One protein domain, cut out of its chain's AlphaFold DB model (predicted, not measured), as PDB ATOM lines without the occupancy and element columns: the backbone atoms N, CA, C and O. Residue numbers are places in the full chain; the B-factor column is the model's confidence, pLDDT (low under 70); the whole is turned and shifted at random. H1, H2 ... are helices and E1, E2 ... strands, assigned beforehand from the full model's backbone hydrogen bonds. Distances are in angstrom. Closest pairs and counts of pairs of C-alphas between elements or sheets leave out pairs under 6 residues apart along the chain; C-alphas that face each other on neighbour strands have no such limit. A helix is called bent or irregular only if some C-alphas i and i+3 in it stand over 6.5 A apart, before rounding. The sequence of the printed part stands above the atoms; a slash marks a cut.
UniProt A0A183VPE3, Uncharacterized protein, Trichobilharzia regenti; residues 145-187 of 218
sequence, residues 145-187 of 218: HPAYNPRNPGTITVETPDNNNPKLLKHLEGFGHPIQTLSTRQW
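Overview. This is residues 145 to 187 of the 218 residues of an uncharacterized protein of Trichobilharzia regenti (UniProt A0A183VPE3). A flat, open loop of chain: strand E1 runs out, helix H1 runs back, and strand E2 runs out again beside E1, so that a small two-stranded parallel sheet and one short helix stand opposite each other with few close contacts between them. Before E1, residues 147 to 155 make a loop beside the strands, and residues 145 to 146 pair with E1. The printed part has 43 residues with one named helix and two named strands, in the order E1, H1, E2; the sheet has the order E1, E2. The class is mixed, helices and strands, with 19 residues in named elements, under half of those printed. The whole is compact, with a radius of gyration of the C-alphas of 10.4 A, and the C-alphas span 27 by 25 by 9 A.

Along the chain. The printed part begins at His 145, whose C-alpha is at (167.508, 145.349, 132.276). Strand E1 is residues 156 to 160, from C-alpha 156 at (162.975, 142.169, 132.957), and is 12.8 A long from first to last C-alpha. Helix H1 is residues 166 to 174, 12.0 A long, from C-alpha 166 at (155.176, 148.228, 143.211). Strand E2 is residues 179 to 183, 13.4 A long, and ends with C-alpha 183 at (170.249, 142.609, 144.838).

Arrangement. Residues 145 to 146 pair with residues 156 to 157 of E1, antiparallel. E1 and E2 are parallel neighbours, with 34 degrees between their N-to-C directions. Their C-alphas 157 and 180 face each other at 4.6 A. N 158 and O 180, at 2.8 A, and N 180 and O 156, at 2.9 A, are within hydrogen-bond range. E1, H1 and E2 form a strand-helix-strand unit, two parallel neighbour strands with a helix between them along the chain, and its crossover is right-handed. The closest C-alphas of H1 and E2 are those of Glu 173 and Ile 179, 6.8 A apart, while the two elements are 13.3 A from centre to centre. H1 is not bent, and in it every O i to N i+4 pair is within hydrogen-bond range.

Size, cuts and confidence. The two C-alphas farthest apart are those of Pro 150 and Asn 164, 28.4 A, and those of His 145 and Trp 187, the first and last printed, are 10.4 A apart. The printed part has no cut. The link from E1 to H1, 5 residues, and the link from H1 to E2, 4 residues, are tight. The mean pLDDT of the printed part is 80.9; it is under 70 at residue 150 and at residues 161 to 164, which belong to the link from E1 to H1.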
ATOM      1  N   HIS A 145     166.953 145.982 133.471       89.25
ATOM      2  CA  HIS A 145     167.508 145.349 132.276       89.25
ATOM      3  C   HIS A 145     166.499 144.432 131.614       89.25
ATOM      4  O   HIS A 145     165.812 143.687 132.310       89.25
ATOM      5  N   PRO A 146     166.471 144.377 130.276       87.12
ATOM      6  CA  PRO A 146     165.927 143.207 129.617       87.12
ATOM      7  C   PRO A 146     166.828 141.999 129.903       87.12
ATOM      8  O   PRO A 146     168.055 142.108 129.968       87.12
ATOM      9  N   ALA A 147     166.231 140.823 130.031       81.38
ATOM     10  CA  ALA A 147     166.978 139.585 130.095       81.38
ATOM     11  C   ALA A 147     167.680 139.352 128.754       81.38
ATOM     12  O   ALA A 147     167.050 139.145 127.720       81.38
ATOM     13  N   TYR A 148     169.011 139.329 128.784       74.69
ATOM     14  CA  TYR A 148     169.826 138.964 127.621       74.69
ATOM     15  C   TYR A 148     169.903 137.446 127.400       74.69
ATOM     16  O   TYR A 148     170.610 136.983 126.507       74.69
ATOM     17  N   ASN A 149     169.213 136.657 128.233       73.19
ATOM     18  CA  ASN A 149     169.156 135.211 128.099       73.19
ATOM     19  C   ASN A 149     168.091 134.829 127.055       73.19
ATOM     20  O   ASN A 149     166.903 135.024 127.318       73.19
ATOM     21  N   PRO A 150     168.473 134.212 125.923       69.81
ATOM     22  CA  PRO A 150     167.525 133.821 124.882       69.81
ATOM     23  C   PRO A 150     166.523 132.750 125.337       69.81
ATOM     24  O   PRO A 150     165.527 132.539 124.656       69.81
ATOM     25  N   ARG A 151     166.757 132.076 126.475       74.56
ATOM     26  CA  ARG A 151     165.807 131.107 127.044       74.56
ATOM     27  C   ARG A 151     164.576 131.766 127.666       74.56
ATOM     28  O   ARG A 151     163.523 131.145 127.672       74.56
ATOM     29  N   ASN A 152     164.708 133.005 128.145       73.69
ATOM     30  CA  ASN A 152     163.631 133.756 128.794       73.69
ATOM     31  C   ASN A 152     163.465 135.128 128.112       73.69
ATOM     32  O   ASN A 152     163.767 136.163 128.715       73.69
ATOM     33  N   PRO A 153     163.051 135.159 126.831       75.75
ATOM     34  CA  PRO A 153     162.884 136.411 126.111       75.75
ATOM     35  C   PRO A 153     161.780 137.252 126.766       75.75
ATOM     36  O   PRO A 153     160.727 136.741 127.135       75.75
ATOM     37  N   GLY A 154     162.026 138.553 126.913       78.31
ATOM     38  CA  GLY A 154     161.039 139.496 127.449       78.31
ATOM     39  C   GLY A 154     160.955 139.571 128.976       78.31
ATOM     40  O   GLY A 154     160.219 140.418 129.479       78.31
ATOM     41  N   THR A 155     161.718 138.759 129.716       88.38
ATOM     42  CA  THR A 155     161.911 138.948 131.163       88.38
ATOM     43  C   THR A 155     162.658 140.252 131.430       88.38
ATOM     44  O   THR A 155     163.564 140.612 130.681       88.38
ATOM     45  N   ILE A 156     162.299 140.952 132.504       89.06
ATOM     46  CA  ILE A 156     162.975 142.169 132.957       89.06
ATOM     47  C   ILE A 156     163.611 141.889 134.315       89.06
ATOM     48  O   ILE A 156     162.947 141.427 135.240       89.06
ATOM     49  N   THR A 157     164.904 142.170 134.443       89.50
ATOM     50  CA  THR A 157     165.602 142.160 135.724       89.50
ATOM     51  C   THR A 157     165.571 143.553 136.335       89.50
ATOM     52  O   THR A 157     166.007 144.512 135.702       89.50
ATOM     53  N   VAL A 158     165.079 143.664 137.565       88.56
ATOM     54  CA  VAL A 158     164.997 144.919 138.318       88.56
ATOM     55  C   VAL A 158     165.876 144.828 139.559       88.56
ATOM     56  O   VAL A 158     165.929 143.797 140.237       88.56
ATOM     57  N   GLU A 159     166.596 145.903 139.850       86.88
ATOM     58  CA  GLU A 159     167.414 145.994 141.051       86.88
ATOM     59  C   GLU A 159     166.558 146.091 142.327       86.88
ATOM     60  O   GLU A 159     165.483 146.670 142.342       86.88
ATOM     61  N   THR A 160     167.030 145.541 143.442       75.94
ATOM     62  CA  THR A 160     166.407 145.695 144.767       75.94
ATOM     63  C   THR A 160     167.280 146.581 145.656       75.94
ATOM     64  O   THR A 160     168.496 146.401 145.639       75.94
ATOM     65  N   PRO A 161     166.694 147.507 146.443       59.84
ATOM     66  CA  PRO A 161     165.303 147.515 146.900       59.84
ATOM     67  C   PRO A 161     164.336 148.351 146.040       59.84
ATOM     68  O   PRO A 161     163.356 148.871 146.563       59.84
ATOM     69  N   ASP A 162     164.525 148.447 144.724       56.28
ATOM     70  CA  ASP A 162     163.602 149.168 143.832       56.28
ATOM     71  C   ASP A 162     162.171 148.591 143.760       56.28
ATOM     72  O   ASP A 162     161.273 149.181 143.157       56.28
ATOM     73  N   ASN A 163     161.905 147.519 144.519       53.00
ATOM     74  CA  ASN A 163     160.576 147.146 145.023       53.00
ATOM     75  C   ASN A 163     159.790 148.316 145.653       53.00
ATOM     76  O   ASN A 163     158.590 148.184 145.890       53.00
ATOM     77  N   ASN A 164     160.425 149.460 145.905       54.19
ATOM     78  CA  ASN A 164     159.777 150.690 146.343       54.19
ATOM     79  C   ASN A 164     158.766 151.271 145.332       54.19
ATOM     80  O   ASN A 164     157.955 152.108 145.728       54.19
ATOM     81  N   ASN A 165     158.739 150.824 144.064       73.12
ATOM     82  CA  ASN A 165     157.675 151.185 143.115       73.12
ATOM     83  C   ASN A 165     156.839 149.970 142.654       73.12
ATOM     84  O   ASN A 165     156.891 149.571 141.487       73.12
ATOM     85  N   PRO A 166     155.993 149.400 143.536       77.25
ATOM     86  CA  PRO A 166     155.176 148.228 143.211       77.25
ATOM     87  C   PRO A 166     154.164 148.497 142.090       77.25
ATOM     88  O   PRO A 166     153.675 147.560 141.463       77.25
ATOM     89  N   LYS A 167     153.837 149.768 141.815       84.69
ATOM     90  CA  LYS A 167     152.971 150.139 140.690       84.69
ATOM     91  C   LYS A 167     153.664 149.879 139.358       84.69
ATOM     92  O   LYS A 167     153.027 149.309 138.479       84.69
ATOM     93  N   LEU A 168     154.935 150.262 139.216       84.12
ATOM     94  CA  LEU A 168     155.705 150.026 137.993       84.12
ATOM     95  C   LEU A 168     155.836 148.526 137.712       84.12
ATOM     96  O   LEU A 168     155.536 148.092 136.605       84.12
ATOM     97  N   LEU A 169     156.205 147.740 138.729       85.31
ATOM     98  CA  LEU A 169     156.355 146.288 138.596       85.31
ATOM     99  C   LEU A 169     155.050 145.624 138.146       85.31
ATOM    100  O   LEU A 169     155.045 144.909 137.151       85.31
ATOM    101  N   LYS A 170     153.924 145.959 138.792       86.56
ATOM    102  CA  LYS A 170     152.601 145.450 138.397       86.56
ATOM    103  C   LYS A 170     152.205 145.841 136.974       86.56
ATOM    104  O   LYS A 170     151.554 145.054 136.295       86.56
ATOM    105  N   HIS A 171     152.563 147.043 136.517       88.88
ATOM    106  CA  HIS A 171     152.290 147.446 135.135       88.88
ATOM    107  C   HIS A 171     153.130 146.635 134.149       88.88
ATOM    108  O   HIS A 171     152.584 146.144 133.169       88.88
ATOM    109  N   LEU A 172     154.427 146.452 134.412       87.12
ATOM    110  CA  LEU A 172     155.306 145.648 133.557       87.12
ATOM    111  C   LEU A 172     154.838 144.186 133.478       87.12
ATOM    112  O   LEU A 172     154.753 143.634 132.382       87.12
ATOM    113  N   GLU A 173     154.447 143.598 134.609       88.00
ATOM    114  CA  GLU A 173     153.826 142.267 134.654       88.00
ATOM    115  C   GLU A 173     152.508 142.229 133.872       88.00
ATOM    116  O   GLU A 173     152.263 141.289 133.119       88.00
ATOM    117  N   GLY A 174     151.683 143.277 133.988       88.69
ATOM    118  CA  GLY A 174     150.434 143.427 133.236       88.69
ATOM    119  C   GLY A 174     150.626 143.510 131.718       88.69
ATOM    120  O   GLY A 174     149.747 143.085 130.972       88.69
ATOM    121  N   PHE A 175     151.784 143.988 131.250       88.31
ATOM    122  CA  PHE A 175     152.182 143.950 129.837       88.31
ATOM    123  C   PHE A 175     152.801 142.609 129.408       88.31
ATOM    124  O   PHE A 175     153.211 142.461 128.259       88.31
ATOM    125  N   GLY A 176     152.853 141.619 130.302       86.62
ATOM    126  CA  GLY A 176     153.372 140.287 130.010       86.62
ATOM    127  C   GLY A 176     154.889 140.164 130.130       86.62
ATOM    128  O   GLY A 176     155.446 139.209 129.596       86.62
ATOM    129  N   HIS A 177     155.566 141.090 130.821       87.88
ATOM    130  CA  HIS A 177     156.992 140.973 131.128       87.88
ATOM    131  C   HIS A 177     157.200 140.269 132.476       87.88
ATOM    132  O   HIS A 177     156.911 140.865 133.516       87.88
ATOM    133  N   PRO A 178     157.736 139.032 132.509       88.69
ATOM    134  CA  PRO A 178     158.100 138.396 133.768       88.69
ATOM    135  C   PRO A 178     159.180 139.215 134.478       88.69
ATOM    136  O   PRO A 178     160.150 139.631 133.840       88.69
ATOM    137  N   ILE A 179     159.044 139.418 135.787       88.19
ATOM    138  CA  ILE A 179     160.009 140.187 136.578       88.19
ATOM    139  C   ILE A 179     160.938 139.248 137.342       88.19
ATOM    140  O   ILE A 179     160.504 138.347 138.057       88.19
ATOM    141  N   GLN A 180     162.237 139.499 137.224       88.38
ATOM    142  CA  GLN A 180     163.264 138.932 138.085       88.38
ATOM    143  C   GLN A 180     163.860 140.048 138.936       88.38
ATOM    144  O   GLN A 180     164.145 141.132 138.438       88.38
ATOM    145  N   THR A 181     164.100 139.784 140.212       85.62
ATOM    146  CA  THR A 181     164.754 140.746 141.100       85.62
ATOM    147  C   THR A 181     166.202 140.349 141.355       85.62
ATOM    148  O   THR A 181     166.532 139.165 141.453       85.62
ATOM    149  N   LEU A 182     167.082 141.345 141.443       86.50
ATOM    150  CA  LEU A 182     168.496 141.157 141.756       86.50
ATOM    151  C   LEU A 182     168.919 142.139 142.847       86.50
ATOM    152  O   LEU A 182     168.517 143.299 142.834       86.50
ATOM    153  N   SER A 183     169.723 141.697 143.812       84.25
ATOM    154  CA  SER A 183     170.249 142.609 144.838       84.25
ATOM    155  C   SER A 183     171.289 143.569 144.266       84.25
ATOM    156  O   SER A 183     172.077 143.173 143.408       84.25
ATOM    157  N   THR A 184     171.369 144.796 144.798       81.25
ATOM    158  CA  THR A 184     172.432 145.773 144.477       81.25
ATOM    159  C   THR A 184     173.835 145.155 144.532       81.25
ATOM    160  O   THR A 184     174.688 145.455 143.703       81.25
ATOM    161  N   ARG A 185     174.070 144.215 145.460       80.56
ATOM    162  CA  ARG A 185     175.356 143.507 145.617       80.56
ATOM    163  C   ARG A 185     175.658 142.487 144.521       80.56
ATOM    164  O   ARG A 185     176.815 142.137 144.313       80.56
ATOM    165  N   GLN A 186     174.623 141.953 143.882       84.56
ATOM    166  CA  GLN A 186     174.734 140.982 142.795       84.56
ATOM    167  C   GLN A 186     174.610 141.637 141.422       84.56
ATOM    168  O   GLN A 186     174.859 140.973 140.418       84.56
ATOM    169  N   TRP A 187     174.235 142.918 141.373       86.50
ATOM    170  CA  TRP A 187     174.178 143.678 140.138       86.50
ATOM    171  C   TRP A 187     175.541 143.618 139.437       86.50
ATOM    172  O   TRP A 187     176.540 143.927 140.093       86.50
TER     173      TRP A 187